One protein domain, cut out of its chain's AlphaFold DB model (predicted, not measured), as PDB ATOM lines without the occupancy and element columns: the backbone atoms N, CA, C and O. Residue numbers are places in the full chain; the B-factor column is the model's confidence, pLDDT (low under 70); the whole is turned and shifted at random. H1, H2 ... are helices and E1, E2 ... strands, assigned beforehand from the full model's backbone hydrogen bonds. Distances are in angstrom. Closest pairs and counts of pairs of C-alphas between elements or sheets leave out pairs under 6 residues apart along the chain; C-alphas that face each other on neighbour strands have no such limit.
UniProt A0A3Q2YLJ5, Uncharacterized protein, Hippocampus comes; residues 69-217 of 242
ATOM      1  N   LYS A  69     184.579 209.394 226.259       94.19
ATOM      2  CA  LYS A  69     185.340 209.224 225.012       94.19
ATOM      3  C   LYS A  69     186.173 210.465 224.703       94.19
ATOM      4  O   LYS A  69     187.347 210.335 224.357       94.19
ATOM      5  N   ALA A  70     185.631 211.656 224.933       94.12
ATOM      6  CA  ALA A  70     186.346 212.919 224.762       94.12
ATOM      7  C   ALA A  70     187.528 213.121 225.740       94.12
ATOM      8  O   ALA A  70     188.320 214.040 225.551       94.12
ATOM      9  N   ARG A  71     187.690 212.282 226.774       93.38
ATOM     10  CA  ARG A  71     188.802 212.350 227.751       93.38
ATOM     11  C   ARG A  71     189.829 211.224 227.602       93.38
ATOM     12  O   ARG A  71     190.732 211.110 228.429       93.38
ATOM     13  N   GLN A  72     189.725 210.400 226.559       92.56
ATOM     14  CA  GLN A  72     190.701 209.339 226.297       92.56
ATOM     15  C   GLN A  72     192.127 209.895 226.163       92.56
ATOM     16  O   GLN A  72     192.351 210.890 225.484       92.56
ATOM     17  N   PHE A  73     193.110 209.227 226.773       91.44
ATOM     18  CA  PHE A  73     194.484 209.742 226.868       91.44
ATOM     19  C   PHE A  73     195.126 210.074 225.509       91.44
ATOM     20  O   PHE A  73     195.876 211.042 225.407       91.44
ATOM     21  N   HIS A  74     194.822 209.313 224.457       91.81
ATOM     22  CA  HIS A  74     195.330 209.570 223.110       91.81
ATOM     23  C   HIS A  74     194.300 210.303 222.255       91.81
ATOM     24  O   HIS A  74     193.152 209.874 222.150       91.81
ATOM     25  N   TYR A  75     194.730 211.385 221.602       91.56
ATOM     26  CA  TYR A  75     193.915 212.047 220.591       91.56
ATOM     27  C   TYR A  75     193.923 211.217 219.289       91.56
ATOM     28  O   TYR A  75     194.992 210.757 218.871       91.56
ATOM     29  N   PRO A  76     192.768 210.995 218.631       88.75
ATOM     30  CA  PRO A  76     192.673 210.114 217.469       88.75
ATOM     31  C   PRO A  76     193.571 210.572 216.314       88.75
ATOM     32  O   PRO A  76     193.668 211.760 216.013       88.75
ATOM     33  N   ASN A  77     194.198 209.605 215.634       84.88
ATOM     34  CA  ASN A  77     195.045 209.815 214.450       84.88
ATOM     35  C   ASN A  77     196.181 210.838 214.647       84.88
ATOM     36  O   ASN A  77     196.648 211.450 213.688       84.88
ATOM     37  N   SER A  78     196.636 211.025 215.888       84.88
ATOM     38  CA  SER A  78     197.674 211.982 216.257       84.88
ATOM     39  C   SER A  78     198.627 211.382 217.291       84.88
ATOM     40  O   SER A  78     198.312 210.406 217.969       84.88
ATOM     41  N   LYS A  79     199.816 211.979 217.427       87.31
ATOM     42  CA  LYS A  79     200.756 211.681 218.522       87.31
ATOM     43  C   LYS A  79     200.466 212.507 219.780       87.31
ATOM     44  O   LYS A  79     201.144 212.333 220.789       87.31
ATOM     45  N   VAL A  80     199.496 213.418 219.712       85.69
ATOM     46  CA  VAL A  80     199.118 214.298 220.818       85.69
ATOM     47  C   VAL A  80     198.355 213.506 221.879       85.69
ATOM     48  O   VAL A  80     197.438 212.740 221.582       85.69
ATOM     49  N   THR A  81     198.739 213.709 223.134       88.94
ATOM     50  CA  THR A  81     198.064 213.145 224.303       88.94
ATOM     51  C   THR A  81     197.245 214.214 225.006       88.94
ATOM     52  O   THR A  81     197.681 215.363 225.118       88.94
ATOM     53  N   ARG A  82     196.082 213.828 225.524       89.50
ATOM     54  CA  ARG A  82     195.241 214.684 226.357       89.50
ATOM     55  C   ARG A  82     195.807 214.781 227.765       89.50
ATOM     56  O   ARG A  82     196.398 213.834 228.287       89.50
ATOM     57  N   PHE A  83     195.578 215.918 228.403       89.69
ATOM     58  CA  PHE A  83     195.782 216.042 229.834       89.69
ATOM     59  C   PHE A  83     194.713 215.232 230.590       89.69
ATOM     60  O   PHE A  83     193.537 215.327 230.239       89.69
ATOM     61  N   PRO A  84     195.072 214.453 231.623       90.00
ATOM     62  CA  PRO A  84     194.095 213.713 232.413       90.00
ATOM     63  C   PRO A  84     193.144 214.666 233.152       90.00
ATOM     64  O   PRO A  84     193.569 215.474 233.976       90.00
ATOM     65  N   VAL A  85     191.844 214.543 232.873       89.12
ATOM     66  CA  VAL A  85     190.777 215.318 233.522       89.12
ATOM     67  C   VAL A  85     189.940 214.378 234.401       89.12
ATOM     68  O   VAL A  85     189.140 213.608 233.859       89.12
ATOM     69  N   PRO A  86     190.119 214.411 235.735       89.81
ATOM     70  CA  PRO A  86     189.248 213.717 236.687       89.81
ATOM     71  C   PRO A  86     187.792 214.175 236.573       89.81
ATOM     72  O   PRO A  86     187.539 215.295 236.127       89.81
ATOM     73  N   GLU A  87     186.847 213.334 236.995       90.25
ATOM     74  CA  GLU A  87     185.406 213.619 236.898       90.25
ATOM     75  C   GLU A  87     185.018 214.914 237.615       90.25
ATOM     76  O   GLU A  87     184.290 215.733 237.060       90.25
ATOM     77  N   GLU A  88     185.613 215.188 238.776       90.00
ATOM     78  CA  GLU A  88     185.314 216.377 239.580       90.00
ATOM     79  C   GLU A  88     185.779 217.675 238.908       90.00
ATOM     80  O   GLU A  88     185.434 218.767 239.347       90.00
ATOM     81  N   LYS A  89     186.603 217.576 237.859       87.75
ATOM     82  CA  LYS A  89     187.154 218.717 237.120       87.75
ATOM     83  C   LYS A  89     186.584 218.845 235.715       87.75
ATOM     84  O   LYS A  89     187.018 219.738 234.984       87.75
ATOM     85  N   VAL A  90     185.646 217.984 235.324       90.38
ATOM     86  CA  VAL A  90     184.977 218.094 234.026       90.38
ATOM     87  C   VAL A  90     184.122 219.367 233.938       90.38
ATOM     88  O   VAL A  90     184.330 220.104 232.971       90.38
ATOM     89  N   PRO A  91     183.261 219.707 234.922       91.19
ATOM     90  CA  PRO A  91     182.405 220.895 234.841       91.19
ATOM     91  C   PRO A  91     183.207 222.190 234.803       91.19
ATOM     92  O   PRO A  91     184.138 222.378 235.596       91.19
ATOM     93  N   TRP A  92     182.848 223.115 233.914       87.69
ATOM     94  CA  TRP A  92     183.562 224.384 233.753       87.69
ATOM     95  C   TRP A  92     183.508 225.270 235.002       87.69
ATOM     96  O   TRP A  92     184.464 226.005 235.262       87.69
ATOM     97  N   GLU A  93     182.452 225.131 235.803       84.06
ATOM     98  CA  GLU A  93     182.185 225.849 237.053       84.06
ATOM     99  C   GLU A  93     183.247 225.557 238.114       84.06
ATOM    100  O   GLU A  93     183.561 226.405 238.953       84.06
ATOM    101  N   VAL A  94     183.842 224.361 238.069       79.12
ATOM    102  CA  VAL A  94     184.926 224.000 238.976       79.12
ATOM    103  C   VAL A  94     186.175 224.764 238.554       79.12
ATOM    104  O   VAL A  94     186.770 224.495 237.508       79.12
ATOM    105  N   PHE A  95     186.570 225.739 239.375       61.72
ATOM    106  CA  PHE A  95     187.748 226.563 239.129       61.72
ATOM    107  C   PHE A  95     188.995 225.681 239.020       61.72
ATOM    108  O   PHE A  95     189.372 224.970 239.952       61.72
ATOM    109  N   SER A  96     189.657 225.740 237.868       60.62
ATOM    110  CA  SER A  96     190.884 225.000 237.610       60.62
ATOM    111  C   SER A  96     191.943 225.957 237.088       60.62
ATOM    112  O   SER A  96     191.768 226.607 236.061       60.62
ATOM    113  N   ILE A  97     193.070 226.012 237.792       52.50
ATOM    114  CA  ILE A  97     194.264 226.782 237.412       52.50
ATOM    115  C   ILE A  97     195.035 226.157 236.236       52.50
ATOM    116  O   ILE A  97     196.083 226.666 235.843       52.50
ATOM    117  N   TYR A  98     194.569 225.027 235.698       54.66
ATOM    118  CA  TYR A  98     195.350 224.222 234.771       54.66
ATOM    119  C   TYR A  98     195.123 224.612 233.303       54.66
ATOM    120  O   TYR A  98     193.994 224.664 232.812       54.66
ATOM    121  N   ILE A  99     196.223 224.856 232.591       56.06
ATOM    122  CA  ILE A  99     196.246 225.139 231.155       56.06
ATOM    123  C   ILE A  99     196.549 223.822 230.435       56.06
ATOM    124  O   ILE A  99     197.686 223.356 230.452       56.06
ATOM    125  N   SER A 100     195.534 223.216 229.812       58.59
ATOM    126  CA  SER A 100     195.721 222.055 228.932       58.59
ATOM    127  C   SER A 100     196.683 222.403 227.784       58.59
ATOM    128  O   SER A 100     196.626 223.536 227.291       58.59
ATOM    129  N   PRO A 101     197.525 221.460 227.320       57.78
ATOM    130  CA  PRO A 101     198.376 221.681 226.156       57.78
ATOM    131  C   PRO A 101     197.539 222.125 224.951       57.78
ATOM    132  O   PRO A 101     196.500 221.529 224.646       57.78
ATOM    133  N   SER A 102     197.981 223.184 224.275       58.72
ATOM    134  CA  SER A 102     197.452 223.557 222.964       58.72
ATOM    135  C   SER A 102     197.858 222.488 221.954       58.72
ATOM    136  O   SER A 102     199.026 222.096 221.934       58.72
ATOM    137  N   ASP A 103     196.932 222.031 221.110       54.06
ATOM    138  CA  ASP A 103     197.280 221.138 220.001       54.06
ATOM    139  C   ASP A 103     198.320 221.820 219.079       54.06
ATOM    140  O   ASP A 103     198.029 222.886 218.522       54.06
ATOM    141  N   PRO A 104     199.526 221.243 218.896       49.84
ATOM    142  CA  PRO A 104     200.563 221.814 218.037       49.84
ATOM    143  C   PRO A 104     200.179 221.861 216.549       49.84
ATOM    144  O   PRO A 104     200.806 222.600 215.793       49.84
ATOM    145  N   HIS A 105     199.160 221.114 216.109       48.00
ATOM    146  CA  HIS A 105     198.662 221.154 214.729       48.00
ATOM    147  C   HIS A 105     197.615 222.253 214.483       48.00
ATOM    148  O   HIS A 105     197.213 222.480 213.339       48.00
ATOM    149  N   CYS A 106     197.191 222.982 215.520       48.53
ATOM    150  CA  CYS A 106     196.336 224.152 215.363       48.53
ATOM    151  C   CYS A 106     197.165 225.410 215.073       48.53
ATOM    152  O   CYS A 106     197.710 226.044 215.971       48.53
ATOM    153  N   THR A 107     197.146 225.852 213.817       42.31
ATOM    154  CA  THR A 107     197.645 227.154 213.329       42.31
ATOM    155  C   THR A 107     196.855 228.370 213.838       42.31
ATOM    156  O   THR A 107     196.960 229.458 213.281       42.31
ATOM    157  N   ALA A 108     196.107 228.247 214.938       46.88
ATOM    158  CA  ALA A 108     195.578 229.397 215.671       46.88
ATOM    159  C   ALA A 108     196.661 229.966 216.611       46.88
ATOM    160  O   ALA A 108     196.432 230.215 217.794       46.88
ATOM    161  N   SER A 109     197.874 230.141 216.082       45.69
ATOM    162  CA  SER A 109     198.909 230.954 216.707       45.69
ATOM    163  C   SER A 109     198.404 232.395 216.747       45.69
ATOM    164  O   SER A 109     198.123 232.953 215.687       45.69
ATOM    165  N   ASN A 110     198.315 232.969 217.954       45.06
ATOM    166  CA  ASN A 110     198.114 234.397 218.285       45.06
ATOM    167  C   ASN A 110     196.787 234.785 218.960       45.06
ATOM    168  O   ASN A 110     196.522 235.978 219.099       45.06
ATOM    169  N   PHE A 111     195.975 233.846 219.449       47.12
ATOM    170  CA  PHE A 111     194.774 234.212 220.212       47.12
ATOM    171  C   PHE A 111     195.015 234.140 221.724       47.12
ATOM    172  O   PHE A 111     195.404 233.110 222.274       47.12
ATOM    173  N   THR A 112     194.822 235.277 222.400       48.97
ATOM    174  CA  THR A 112     194.946 235.404 223.856       48.97
ATOM    175  C   THR A 112     193.863 234.584 224.563       48.97
ATOM    176  O   THR A 112     192.791 234.336 224.015       48.97
ATOM    177  N   HIS A 113     194.120 234.184 225.815       51.47
ATOM    178  CA  HIS A 113     193.185 233.431 226.677       51.47
ATOM    179  C   HIS A 113     191.781 234.067 226.741       51.47
ATOM    180  O   HIS A 113     190.783 233.362 226.833       51.47
ATOM    181  N   SER A 114     191.717 235.396 226.592       49.50
ATOM    182  CA  SER A 114     190.485 236.189 226.531       49.50
ATOM    183  C   SER A 114     189.623 235.889 225.294       49.50
ATOM    184  O   SER A 114     188.405 235.861 225.395       49.50
ATOM    185  N   PHE A 115     190.218 235.586 224.134       51.25
ATOM    186  CA  PHE A 115     189.462 235.291 222.909       51.25
ATOM    187  C   PHE A 115     188.798 233.904 222.947       51.25
ATOM    188  O   PHE A 115     187.688 233.740 222.453       51.25
ATOM    189  N   PHE A 116     189.422 232.917 223.604       50.12
ATOM    190  CA  PHE A 116     188.827 231.585 223.783       50.12
ATOM    191  C   PHE A 116     187.576 231.593 224.669       50.12
ATOM    192  O   PHE A 116     186.709 230.746 224.478       50.12
ATOM    193  N   PHE A 117     187.440 232.558 225.583       52.12
ATOM    194  CA  PHE A 117     186.196 232.753 226.335       52.12
ATOM    195  C   PHE A 117     185.015 233.140 225.432       52.12
ATOM    196  O   PHE A 117     183.885 232.769 225.732       52.12
ATOM    197  N   PHE A 118     185.260 233.833 224.316       52.53
ATOM    198  CA  PHE A 118     184.204 234.263 223.393       52.53
ATOM    199  C   PHE A 118     183.795 233.195 222.370       52.53
ATOM    200  O   PHE A 118     182.737 233.322 221.763       52.53
ATOM    201  N   LEU A 119     184.600 232.146 222.173       59.91
ATOM    202  CA  LEU A 119     184.357 231.115 221.152       59.91
ATOM    203  C   LEU A 119     183.449 229.966 221.623       59.91
ATOM    204  O   LEU A 119     183.192 229.040 220.857       59.91
ATOM    205  N   GLY A 120     182.949 230.040 222.857       71.44
ATOM    206  CA  GLY A 120     182.163 228.978 223.472       71.44
ATOM    207  C   GLY A 120     183.045 227.864 224.037       71.44
ATOM    208  O   GLY A 120     184.087 227.503 223.486       71.44
ATOM    209  N   GLN A 121     182.633 227.342 225.188       88.69
ATOM    210  CA  GLN A 121     183.250 226.187 225.831       88.69
ATOM    211  C   GLN A 121     182.455 224.937 225.458       88.69
ATOM    212  O   GLN A 121     181.239 225.013 225.294       88.69
ATOM    213  N   ASN A 122     183.135 223.797 225.323       92.62
ATOM    214  CA  ASN A 122     182.471 222.522 225.054       92.62
ATOM    215  C   ASN A 122     181.386 222.246 226.115       92.62
ATOM    216  O   ASN A 122     181.736 222.170 227.291       92.62
ATOM    217  N   PRO A 123     180.107 222.064 225.749       93.06
ATOM    218  CA  PRO A 123     179.024 221.925 226.724       93.06
ATOM    219  C   PRO A 123     179.165 220.673 227.605       93.06
ATOM    220  O   PRO A 123     178.729 220.690 228.748       93.06
ATOM    221  N   GLY A 124     179.851 219.627 227.128       91.38
ATOM    222  CA  GLY A 124     180.152 218.430 227.922       91.38
ATOM    223  C   GLY A 124     181.234 218.630 228.994       91.38
ATOM    224  O   GLY A 124     181.442 217.755 229.834       91.38
ATOM    225  N   GLY A 125     181.943 219.766 228.985       92.31
ATOM    226  CA  GLY A 125     182.980 220.097 229.965       92.31
ATOM    227  C   GLY A 125     184.413 220.036 229.427       92.31
ATOM    228  O   GLY A 125     184.676 220.032 228.221       92.31
ATOM    229  N   ARG A 126     185.380 219.969 230.346       92.38
ATOM    230  CA  ARG A 126     186.811 219.864 230.031       92.38
ATOM    231  C   ARG A 126     187.151 218.519 229.399       92.38
ATOM    232  O   ARG A 126     186.799 217.455 229.908       92.38
ATOM    233  N   THR A 127     187.930 218.562 228.325       93.00
ATOM    234  CA  THR A 127     188.375 217.379 227.571       93.00
ATOM    235  C   THR A 127     189.867 217.091 227.740       93.00
ATOM    236  O   THR A 127     190.329 216.002 227.408       93.00
ATOM    237  N   GLY A 128     190.633 218.062 228.252       90.44
ATOM    238  CA  GLY A 128     192.077 217.933 228.459       90.44
ATOM    239  C   GLY A 128     192.924 218.319 227.245       90.44
ATOM    240  O   GLY A 128     194.131 218.076 227.248       90.44
ATOM    241  N   ILE A 129     192.329 218.930 226.217       89.12
ATOM    242  CA  ILE A 129     193.043 219.467 225.053       89.12
ATOM    243  C   ILE A 129     192.319 220.698 224.496       89.12
ATOM    244  O   ILE A 129     191.092 220.723 224.413       89.12
ATOM    245  N   ARG A 130     193.081 221.718 224.092       87.06
ATOM    246  CA  ARG A 130     192.549 222.959 223.507       87.06
ATOM    247  C   ARG A 130     192.779 223.030 222.003       87.06
ATOM    248  O   ARG A 130     193.726 222.447 221.481       87.06
ATOM    249  N   GLY A 131     191.959 223.840 221.338       84.69
ATOM    250  CA  GLY A 131     192.014 224.074 219.898       84.69
ATOM    251  C   GLY A 131     190.951 223.293 219.130       84.69
ATOM    252  O   GLY A 131     190.058 222.693 219.713       84.69
ATOM    253  N   ARG A 132     191.032 223.325 217.802       86.75
ATOM    254  CA  ARG A 132     190.063 222.686 216.896       86.75
ATOM    255  C   ARG A 132     190.238 221.168 216.801       86.75
ATOM    256  O   ARG A 132     189.279 220.458 216.515       86.75
ATOM    257  N   GLY A 133     191.463 220.682 216.995       87.69
ATOM    258  CA  GLY A 133     191.805 219.292 216.718       87.69
ATOM    259  C   GLY A 133     191.540 218.932 215.252       87.69
ATOM    260  O   GLY A 133     191.857 219.690 214.331       87.69
ATOM    261  N   SER A 134     190.922 217.773 215.044       86.81
ATOM    262  CA  SER A 134     190.608 217.193 213.732       86.81
ATOM    263  C   SER A 134     189.223 217.569 213.187       86.81
ATOM    264  O   SER A 134     188.847 217.080 212.123       86.81
ATOM    265  N   LEU A 135     188.439 218.371 213.915       85.69
ATOM    266  CA  LEU A 135     187.104 218.817 213.494       85.69
ATOM    267  C   LEU A 135     187.191 219.967 212.482       85.69
ATOM    268  O   LEU A 135     188.241 220.591 212.349       85.69
ATOM    269  N   SER A 136     186.130 220.252 211.725       80.75
ATOM    270  CA  SER A 136     186.200 221.214 210.613       80.75
ATOM    271  C   SER A 136     186.321 222.658 211.102       80.75
ATOM    272  O   SER A 136     187.113 223.416 210.540       80.75
ATOM    273  N   HIS A 137     185.640 223.017 212.191       81.12
ATOM    274  CA  HIS A 137     185.715 224.343 212.806       81.12
ATOM    275  C   HIS A 137     185.617 224.293 214.339       81.12
ATOM    276  O   HIS A 137     185.342 223.253 214.935       81.12
ATOM    277  N   LEU A 138     185.906 225.430 214.981       85.50
ATOM    278  CA  LEU A 138     185.668 225.628 216.413       85.50
ATOM    279  C   LEU A 138     184.157 225.676 216.689       85.50
ATOM    280  O   LEU A 138     183.377 226.048 215.809       85.50
ATOM    281  N   GLY A 139     183.755 225.318 217.904       89.12
ATOM    282  CA  GLY A 139     182.359 225.227 218.312       89.12
ATOM    283  C   GLY A 139     181.678 223.911 217.896       89.12
ATOM    284  O   GLY A 139     182.357 222.888 217.734       89.12
ATOM    285  N   PRO A 140     180.343 223.920 217.732       88.81
ATOM    286  CA  PRO A 140     179.559 222.735 217.396       88.81
ATOM    287  C   PRO A 140     179.745 222.335 215.932       88.81
ATOM    288  O   PRO A 140     179.517 223.132 215.032       88.81
ATOM    289  N   ASN A 141     180.126 221.089 215.679       87.25
ATOM    290  CA  ASN A 141     180.246 220.505 214.348       87.25
ATOM    291  C   ASN A 141     179.057 219.562 214.149       87.25
ATOM    292  O   ASN A 141     179.033 218.471 214.721       87.25
ATOM    293  N   LEU A 142     178.068 219.999 213.365       82.56
ATOM    294  CA  LEU A 142     176.819 219.261 213.198       82.56
ATOM    295  C   LEU A 142     177.005 218.010 212.327       82.56
ATOM    296  O   LEU A 142     177.474 218.081 211.187       82.56
ATOM    297  N   GLN A 143     176.564 216.879 212.861       79.94
ATOM    298  CA  GLN A 143     176.426 215.596 212.194       79.94
ATOM    299  C   GLN A 143     174.936 215.257 212.035       79.94
ATOM    300  O   GLN A 143     174.096 215.662 212.832       79.94
ATOM    301  N   VAL A 144     174.593 214.530 210.973       76.75
ATOM    302  CA  VAL A 144     173.233 214.020 210.765       76.75
ATOM    303  C   VAL A 144     173.317 212.513 210.613       76.75
ATOM    304  O   VAL A 144     173.977 212.020 209.695       76.75
ATOM    305  N   ASP A 145     172.640 211.796 211.506       80.31
ATOM    306  CA  ASP A 145     172.557 210.341 211.487       80.31
ATOM    307  C   ASP A 145     171.172 209.921 210.994       80.31
ATOM    308  O   ASP A 145     170.143 210.282 211.570       80.31
ATOM    309  N   LEU A 146     171.148 209.152 209.907       74.69
ATOM    310  CA  LEU A 146     169.907 208.677 209.312       74.69
ATOM    311  C   LEU A 146     169.617 207.250 209.775       74.69
ATOM    312  O   LEU A 146     170.401 206.331 209.531       74.69
ATOM    313  N   VAL A 147     168.456 207.059 210.387       82.38
ATOM    314  CA  VAL A 147     167.927 205.757 210.781       82.38
ATOM    315  C   VAL A 147     166.698 205.469 209.935       82.38
ATOM    316  O   VAL A 147     165.749 206.241 209.907       82.38
ATOM    317  N   ILE A 148     166.708 204.349 209.228       78.88
ATOM    318  CA  ILE A 148     165.573 203.882 208.440       78.88
ATOM    319  C   ILE A 148     165.002 202.665 209.143       78.88
ATOM    320  O   ILE A 148     165.722 201.699 209.412       78.88
ATOM    321  N   THR A 149     163.708 202.695 209.431       82.94
ATOM    322  CA  THR A 149     163.012 201.611 210.121       82.94
ATOM    323  C   THR A 149     161.857 201.080 209.282       82.94
ATOM    324  O   THR A 149     161.183 201.842 208.604       82.94
ATOM    325  N   ARG A 150     161.627 199.762 209.296       81.19
ATOM    326  CA  ARG A 150     160.509 199.112 208.586       81.19
ATOM    327  C   ARG A 150     160.056 197.856 209.319       81.19
ATOM    328  O   ARG A 150     160.896 197.077 209.766       81.19
ATOM    329  N   TRP A 151     158.754 197.593 209.374       83.12
ATOM    330  CA  TRP A 151     158.239 196.307 209.854       83.12
ATOM    331  C   TRP A 151     158.466 195.176 208.842       83.12
ATOM    332  O   TRP A 151     158.140 195.290 207.663       83.12
ATOM    333  N   VAL A 152     159.004 194.044 209.303       80.38
ATOM    334  CA  VAL A 152     159.253 192.850 208.484       80.38
ATOM    335  C   VAL A 152     158.532 191.649 209.084       80.38
ATOM    336  O   VAL A 152     158.718 191.313 210.254       80.38
ATOM    337  N   TYR A 153     157.727 190.970 208.264       83.25
ATOM    338  CA  TYR A 153     156.973 189.786 208.668       83.25
ATOM    339  C   TYR A 153     157.667 188.483 208.254       83.25
ATOM    340  O   TYR A 153     157.944 188.232 207.079       83.25
ATOM    341  N   PHE A 154     157.891 187.603 209.228       84.00
ATOM    342  CA  PHE A 154     158.521 186.301 209.058       84.00
ATOM    343  C   PHE A 154     157.480 185.179 209.114       84.00
ATOM    344  O   PHE A 154     157.154 184.667 210.187       84.00
ATOM    345  N   LYS A 155     157.027 184.725 207.934       87.25
ATOM    346  CA  LYS A 155     156.052 183.623 207.776       87.25
ATOM    347  C   LYS A 155     156.436 182.351 208.539       87.25
ATOM    348  O   LYS A 155     155.580 181.737 209.161       87.25
ATOM    349  N   LYS A 156     157.721 181.973 208.521       87.50
ATOM    350  CA  LYS A 156     158.213 180.717 209.124       87.50
ATOM    351  C   LYS A 156     157.925 180.606 210.624       87.50
ATOM    352  O   LYS A 156     157.680 179.508 211.100       87.50
ATOM    353  N   ASN A 157     157.942 181.731 211.338       90.19
ATOM    354  CA  ASN A 157     157.798 181.768 212.795       90.19
ATOM    355  C   ASN A 157     156.565 182.567 213.248       90.19
ATOM    356  O   ASN A 157     156.410 182.786 214.444       90.19
ATOM    357  N   ASN A 158     155.729 183.031 212.308       90.75
ATOM    358  CA  ASN A 158     154.598 183.930 212.551       90.75
ATOM    359  C   ASN A 158     154.957 185.130 213.455       90.75
ATOM    360  O   ASN A 158     154.290 185.395 214.454       90.75
ATOM    361  N   ARG A 159     156.058 185.826 213.139       90.12
ATOM    362  CA  ARG A 159     156.560 186.976 213.914       90.12
ATOM    363  C   ARG A 159     156.761 188.190 213.022       90.12
ATOM    364  O   ARG A 159     157.299 188.058 211.926       90.12
ATOM    365  N   THR A 160     156.406 189.360 213.534       86.75
ATOM    366  CA  THR A 160     156.763 190.656 212.947       86.75
ATOM    367  C   THR A 160     157.886 191.260 213.776       86.75
ATOM    368  O   THR A 160     157.830 191.228 215.003       86.75
ATOM    369  N   VAL A 161     158.920 191.776 213.122       84.62
ATOM    370  CA  VAL A 161     160.059 192.435 213.778       84.62
ATOM    371  C   VAL A 161     160.348 193.764 213.092       84.62
ATOM    372  O   VAL A 161     160.070 193.922 211.903       84.62
ATOM    373  N   LEU A 162     160.918 194.711 213.828       81.81
ATOM    374  CA  LEU A 162     161.390 195.968 213.264       81.81
ATOM    375  C   LEU A 162     162.780 195.757 212.649       81.81
ATOM    376  O   LEU A 162     163.719 195.370 213.341       81.81
ATOM    377  N   SER A 163     162.909 196.001 211.349       77.00
ATOM    378  CA  SER A 163     164.194 196.080 210.660       77.00
ATOM    379  C   SER A 163     164.724 197.503 210.752       77.00
ATOM    380  O   SER A 163     163.989 198.449 210.472       77.00
ATOM    381  N   ILE A 164     166.000 197.644 211.107       74.69
ATOM    382  CA  ILE A 164     166.673 198.933 211.273       74.69
ATOM    383  C   ILE A 164     167.884 198.967 210.341       74.69
ATOM    384  O   ILE A 164     168.732 198.078 210.386       74.69
ATOM    385  N   CYS A 165     167.968 200.000 209.511       69.88
ATOM    386  CA  CYS A 165     169.153 200.347 208.741       69.88
ATOM    387  C   CYS A 165     169.632 201.714 209.231       69.88
ATOM    388  O   CYS A 165     168.971 202.721 208.993       69.88
ATOM    389  N   ALA A 166     170.745 201.744 209.959       68.06
ATOM    390  CA  ALA A 166     171.326 202.978 210.474       68.06
ATOM    391  C   ALA A 166     172.573 203.342 209.666       68.06
ATOM    392  O   ALA A 166     173.441 202.497 209.437       68.06
ATOM    393  N   TYR A 167     172.663 204.605 209.256       66.81
ATOM    394  CA  TYR A 167     173.824 205.160 208.580       66.81
ATOM    395  C   TYR A 167     174.420 206.285 209.422       66.81
ATOM    396  O   TYR A 167     173.792 207.329 209.598       66.81
ATOM    397  N   ASN A 168     175.631 206.059 209.941       59.81
ATOM    398  CA  ASN A 168     176.390 207.077 210.658       59.81
ATOM    399  C   ASN A 168     177.384 207.734 209.709       59.81
ATOM    400  O   ASN A 168     178.190 207.065 209.056       59.81
ATOM    401  N   ASN A 169     177.335 209.053 209.671       57.56
ATOM    402  CA  ASN A 169     178.186 209.843 208.823       57.56
ATOM    403  C   ASN A 169     179.175 210.653 209.663       57.56
ATOM    404  O   ASN A 169     178.853 211.726 210.148       57.56
ATOM    405  N   GLN A 170     180.418 210.189 209.764       50.66
ATOM    406  CA  GLN A 170     181.443 210.853 210.580       50.66
ATOM    407  C   GLN A 170     181.892 212.237 210.063       50.66
ATOM    408  O   GLN A 170     182.768 212.855 210.678       50.66
ATOM    409  N   ARG A 171     181.367 212.721 208.930       50.72
ATOM    410  CA  ARG A 171     181.691 214.027 208.341       50.72
ATOM    411  C   ARG A 171     180.509 214.993 208.529       50.72
ATOM    412  O   ARG A 171     179.356 214.604 208.400       50.72
ATOM    413  N   ALA A 172     180.805 216.256 208.835       40.91
ATOM    414  CA  ALA A 172     179.805 217.318 208.961       40.91
ATOM    415  C   ALA A 172     179.363 217.811 207.568       40.91
ATOM    416  O   ALA A 172     180.218 218.041 206.710       40.91
ATOM    417  N   TYR A 173     178.054 217.980 207.335       47.28
ATOM    418  CA  TYR A 173     177.494 218.437 206.048       47.28
ATOM    419  C   TYR A 173     176.595 219.659 206.218       47.28
ATOM    420  O   TYR A 173     175.985 219.866 207.263       47.28
ATOM    421  N   SER A 174     176.479 220.445 205.144       39.22
ATOM    422  CA  SER A 174     175.522 221.548 205.068       39.22
ATOM    423  C   SER A 174     174.086 221.017 205.064       39.22
ATOM    424  O   SER A 174     173.703 220.233 204.194       39.22
ATOM    425  N   ILE A 175     173.283 221.505 206.010       42.72
ATOM    426  CA  ILE A 175     171.863 221.172 206.227       42.72
ATOM    427  C   ILE A 175     171.009 221.386 204.962       42.72
ATOM    428  O   ILE A 175     170.005 220.706 204.764       42.72
ATOM    429  N   SER A 176     171.417 222.296 204.070       40.84
ATOM    430  CA  SER A 176     170.669 222.665 202.859       40.84
ATOM    431  C   SER A 176     170.394 221.501 201.899       40.84
ATOM    432  O   SER A 176     169.365 221.512 201.231       40.84
ATOM    433  N   SER A 177     171.263 220.488 201.839       45.72
ATOM    434  CA  SER A 177     171.059 219.301 200.992       45.72
ATOM    435  C   SER A 177     170.095 218.270 201.593       45.72
ATOM    436  O   SER A 177     169.724 217.320 200.911       45.72
ATOM    437  N   PHE A 178     169.694 218.447 202.853       52.78
ATOM    438  CA  PHE A 178     168.913 217.481 203.628       52.78
ATOM    439  C   PHE A 178     167.560 218.031 204.095       52.78
ATOM    440  O   PHE A 178     166.882 217.374 204.879       52.78
ATOM    441  N   SER A 179     167.135 219.207 203.620       58.78
ATOM    442  CA  SER A 179     165.864 219.829 204.020       58.78
ATOM    443  C   SER A 179     164.660 218.919 203.763       58.78
ATOM    444  O   SER A 179     163.896 218.649 204.681       58.78
ATOM    445  N   SER A 180     164.561 218.331 202.570       59.31
ATOM    446  CA  SER A 180     163.491 217.381 202.229       59.31
ATOM    447  C   SER A 180     163.506 216.111 203.088       59.31
ATOM    448  O   SER A 180     162.457 215.538 203.388       59.31
ATOM    449  N   LEU A 181     164.692 215.666 203.515       59.47
ATOM    450  CA  LEU A 181     164.853 214.512 204.399       59.47
ATOM    451  C   LEU A 181     164.448 214.844 205.839       59.47
ATOM    452  O   LEU A 181     163.878 214.010 206.532       59.47
ATOM    453  N   ARG A 182     164.724 216.074 206.279       61.72
ATOM    454  CA  ARG A 182     164.303 216.594 207.581       61.72
ATOM    455  C   ARG A 182     162.789 216.776 207.652       61.72
ATOM    456  O   ARG A 182     162.215 216.505 208.696       61.72
ATOM    457  N   ASP A 183     162.161 217.182 206.552       65.62
ATOM    458  CA  ASP A 183     160.707 217.358 206.477       65.62
ATOM    459  C   ASP A 183     159.955 216.015 206.417       65.62
ATOM    460  O   ASP A 183     158.810 215.922 206.852       65.62
ATOM    461  N   SER A 184     160.596 214.962 205.890       66.06
ATOM    462  CA  SER A 184     160.022 213.608 205.803       66.06
ATOM    463  C   SER A 184     160.355 212.710 206.998       66.06
ATOM    464  O   SER A 184     159.618 211.766 207.281       66.06
ATOM    465  N   GLY A 185     161.457 212.977 207.698       70.25
ATOM    466  CA  GLY A 185     161.923 212.204 208.845       70.25
ATOM    467  C   GLY A 185     161.504 212.794 210.178       70.25
ATOM    468  O   GLY A 185     161.491 214.004 210.384       70.25
ATOM    469  N   ARG A 186     161.223 211.919 211.140       82.75
ATOM    470  CA  ARG A 186     161.003 212.332 212.522       82.75
ATOM    471  C   ARG A 186     162.352 212.513 213.215       82.75
ATOM    472  O   ARG A 186     163.117 211.555 213.304       82.75
ATOM    473  N   SER A 187     162.624 213.702 213.758       82.44
ATOM    474  CA  SER A 187     163.769 213.895 214.660       82.44
ATOM    475  C   SER A 187     163.555 213.084 215.939       82.44
ATOM    476  O   SER A 187     162.524 213.219 216.602       82.44
ATOM    477  N   VAL A 188     164.493 212.188 216.239       86.50
ATOM    478  CA  VAL A 188     164.465 211.330 217.435       86.50
ATOM    479  C   VAL A 188     165.408 211.857 218.507       86.50
ATOM    480  O   VAL A 188     165.121 211.716 219.691       86.50
ATOM    481  N   PHE A 189     166.519 212.466 218.099       86.25
ATOM    482  CA  PHE A 189     167.511 213.029 219.003       86.25
ATOM    483  C   PHE A 189     168.172 214.239 218.355       86.25
ATOM    484  O   PHE A 189     168.485 214.214 217.165       86.25
ATOM    485  N   GLU A 190     168.416 215.272 219.148       87.81
ATOM    486  CA  GLU A 190     169.231 216.417 218.768       87.81
ATOM    487  C   GLU A 190     170.048 216.834 219.986       87.81
ATOM    488  O   GLU A 190     169.479 217.075 221.050       87.81
ATOM    489  N   GLY A 191     171.371 216.881 219.853       90.00
ATOM    490  CA  GLY A 191     172.215 217.310 220.962       90.00
ATOM    491  C   GLY A 191     173.668 216.876 220.873       90.00
ATOM    492  O   GLY A 191     174.144 216.361 219.858       90.00
ATOM    493  N   TYR A 192     174.371 217.115 221.976       92.19
ATOM    494  CA  TYR A 192     175.784 216.810 222.142       92.19
ATOM    495  C   TYR A 192     176.082 215.313 222.000       92.19
ATOM    496  O   TYR A 192     175.350 214.464 222.508       92.19
ATOM    497  N   VAL A 193     177.209 214.990 221.360       91.81
ATOM    498  CA  VAL A 193     177.717 213.618 221.245       91.81
ATOM    499  C   VAL A 193     179.095 213.515 221.879       91.81
ATOM    500  O   VAL A 193     180.025 214.221 221.487       91.81
ATOM    501  N   ASP A 194     179.254 212.574 222.812       94.00
ATOM    502  CA  ASP A 194     180.565 212.187 223.332       94.00
ATOM    503  C   ASP A 194     181.381 211.472 222.237       94.00
ATOM    504  O   ASP A 194     181.182 210.285 221.949       94.00
ATOM    505  N   ASP A 195     182.295 212.212 221.603       93.44
ATOM    506  CA  ASP A 195     183.169 211.751 220.523       93.44
ATOM    507  C   ASP A 195     184.646 211.965 220.896       93.44
ATOM    508  O   ASP A 195     185.039 212.972 221.489       93.44
ATOM    509  N   VAL A 196     185.497 211.014 220.504       93.38
ATOM    510  CA  VAL A 196     186.950 211.040 220.747       93.38
ATOM    511  C   VAL A 196     187.665 212.226 220.091       93.38
ATOM    512  O   VAL A 196     188.815 212.501 220.430       93.38
ATOM    513  N   ARG A 197     187.020 212.923 219.149       92.31
ATOM    514  CA  ARG A 197     187.520 214.120 218.458       92.31
ATOM    515  C   ARG A 197     187.175 215.422 219.184       92.31
ATOM    516  O   ARG A 197     187.755 216.450 218.849       92.31
ATOM    517  N   ASN A 198     186.280 215.399 220.171       94.00
ATOM    518  CA  ASN A 198     185.890 216.606 220.899       94.00
ATOM    519  C   ASN A 198     187.084 217.195 221.663       94.00
ATOM    520  O   ASN A 198     187.903 216.467 222.224       94.00
ATOM    521  N   THR A 199     187.177 218.514 221.714       92.56
ATOM    522  CA  THR A 199     188.190 219.289 222.437       92.56
ATOM    523  C   THR A 199     187.503 220.305 223.351       92.56
ATOM    524  O   THR A 199     186.277 220.403 223.375       92.56
ATOM    525  N   ASP A 200     188.275 221.113 224.077       92.00
ATOM    526  CA  ASP A 200     187.741 222.208 224.894       92.00
ATOM    527  C   ASP A 200     187.038 223.294 224.046       92.00
ATOM    528  O   ASP A 200     186.281 224.097 224.589       92.00
ATOM    529  N   ASN A 201     187.292 223.339 222.729       89.75
ATOM    530  CA  ASN A 201     186.845 224.419 221.840       89.75
ATOM    531  C   ASN A 201     186.137 223.950 220.563       89.75
ATOM    532  O   ASN A 201     185.745 224.795 219.764       89.75
ATOM    533  N   ALA A 202     186.019 222.650 220.322       91.38
ATOM    534  CA  ALA A 202     185.308 222.087 219.181       91.38
ATOM    535  C   ALA A 202     184.657 220.768 219.602       91.38
ATOM    536  O   ALA A 202     185.305 219.931 220.226       91.38
ATOM    537  N   TRP A 203     183.384 220.578 219.283       93.75
ATOM    538  CA  TRP A 203     182.636 219.378 219.654       93.75
ATOM    539  C   TRP A 203     181.674 218.961 218.555       93.75
ATOM    540  O   TRP A 203     181.495 219.688 217.580       93.75
ATOM    541  N   ILE A 204     181.075 217.784 218.709       90.62
ATOM    542  CA  ILE A 204     180.076 217.252 217.791       90.62
ATOM    543  C   ILE A 204     178.693 217.361 218.415       90.62
ATOM    544  O   ILE A 204     178.479 216.984 219.568       90.62
ATOM    545  N   GLU A 205     177.760 217.848 217.613       89.12
ATOM    546  CA  GLU A 205     176.328 217.738 217.865       89.12
ATOM    547  C   GLU A 205     175.737 216.883 216.753       89.12
ATOM    548  O   GLU A 205     176.186 216.973 215.611       89.12
ATOM    549  N   THR A 206     174.771 216.026 217.068       85.94
ATOM    550  CA  THR A 206     174.101 215.205 216.056       85.94
ATOM    551  C   THR A 206     172.605 215.446 216.062       85.94
ATOM    552  O   THR A 206     172.002 215.635 217.120       85.94
ATOM    553  N   THR A 207     172.007 215.389 214.878       82.94
ATOM    554  CA  THR A 207     170.568 215.213 214.701       82.94
ATOM    555  C   THR A 207     170.318 213.810 214.159       82.94
ATOM    556  O   THR A 207     170.762 213.472 213.060       82.94
ATOM    557  N   VAL A 208     169.582 212.994 214.911       84.75
ATOM    558  CA  VAL A 208     169.154 211.659 214.488       84.75
ATOM    559  C   VAL A 208     167.773 211.758 213.859       84.75
ATOM    560  O   VAL A 208     166.784 212.038 214.541       84.75
ATOM    561  N   LEU A 209     167.697 211.487 212.561       82.12
ATOM    562  CA  LEU A 209     166.446 211.445 211.811       82.12
ATOM    563  C   LEU A 209     166.010 209.994 211.629       82.12
ATOM    564  O   LEU A 209     166.759 209.186 211.084       82.12
ATOM    565  N   ASN A 210     164.790 209.666 212.052       85.12
ATOM    566  CA  ASN A 210     164.165 208.378 211.778       85.12
ATOM    567  C   ASN A 210     163.147 208.494 210.639       85.12
ATOM    568  O   ASN A 210     162.138 209.192 210.766       85.12
ATOM    569  N   LEU A 211     163.389 207.760 209.557       79.75
ATOM    570  CA  LEU A 211     162.430 207.515 208.486       79.75
ATOM    571  C   LEU A 211     161.788 206.148 208.710       79.75
ATOM    572  O   LEU A 211     162.429 205.113 208.509       79.75
ATOM    573  N   HIS A 212     160.524 206.148 209.127       81.62
ATOM    574  CA  HIS A 212     159.742 204.922 209.218       81.62
ATOM    575  C   HIS A 212     159.054 204.629 207.884       81.62
ATOM    576  O   HIS A 212     158.449 205.512 207.284       81.62
ATOM    577  N   LEU A 213     159.183 203.392 207.420       77.75
ATOM    578  CA  LEU A 213     158.651 202.888 206.163       77.75
ATOM    579  C   LEU A 213     157.519 201.900 206.483       77.75
ATOM    580  O   LEU A 213     157.782 200.794 206.964       77.75
ATOM    581  N   ASP A 214     156.271 202.325 206.275       69.56
ATOM    582  CA  ASP A 214     155.067 201.661 206.800       69.56
ATOM    583  C   ASP A 214     154.403 200.665 205.829       69.56
ATOM    584  O   ASP A 214     153.618 199.824 206.275       69.56
ATOM    585  N   SER A 215     154.678 200.691 204.515       61.97
ATOM    586  CA  SER A 215     153.925 199.844 203.572       61.97
ATOM    587  C   SER A 215     154.692 199.403 202.319       61.97
ATOM    588  O   SER A 215     155.734 199.930 201.953       61.97
ATOM    589  N   SER A 216     154.141 198.412 201.609       55.34
ATOM    590  CA  SER A 216     154.622 197.964 200.290       55.34
ATOM    591  C   SER A 216     154.566 199.039 199.193       55.34
ATOM    592  O   SER A 216     155.021 198.776 198.083       55.34
ATOM    593  N   GLU A 217     154.003 200.211 199.498       52.72
ATOM    594  CA  GLU A 217     153.947 201.417 198.667       52.72
ATOM    595  C   GLU A 217     154.897 202.511 199.179       52.72
ATOM    596  O   GLU A 217     154.668 203.695 198.939       52.72
TER     597      GLU A 217
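AT A GLANCE: This is residues 69 to 217 of the 242 residues of an uncharacterized protein of Hippocampus comes (UniProt A0A3Q2YLJ5). A long, curled, twisted sheet reaches from a loop-rich head, residues 69 to 138; H2 covers part of one face, and residues 154 to 159 stick out. The printed part has 149 residues, under half in named elements, mixed class, in order H1 E1 E2 H2 E3 E4. The mixed sheet runs E2 E1 E4 E3; the whole is loose, radius of gyration of the C-alphas 20.0 A, spans 64 by 34 by 30 A.

HOW THE PARTS SIT: E1, residues 139 to 154, is parallel to E4, residues 202 to 213, N 141 being 2.7 A from O 203. Hairpins pair E2, residues 159 to 167, with E1, N 148 2.8 A from O 165, and E3, residues 186 to 193, with E4, N 208 2.8 A from O 189. H2, residues 175 to 184, is on the sheet at a height of 9.7 A; H1, residues 113 to 118, is not. Within hydrogen-bond range are 0 of 2 O i to N i+4 pairs in H1, with 2 of 3 O i to N i+3, and 4 of 6 in H2.

IN THESE COORDINATES: E1, 46.6 A long, begins at C-alpha 139 (182.359, 225.227, 218.312); E4, 35.3 A, ends at C-alpha 213 (158.651, 202.888, 206.163).

THE WHOLE: The printed part has no cut; H1 to E1 is a long link. pLDDT is under 70 in 49 residues, among them 165 to 184.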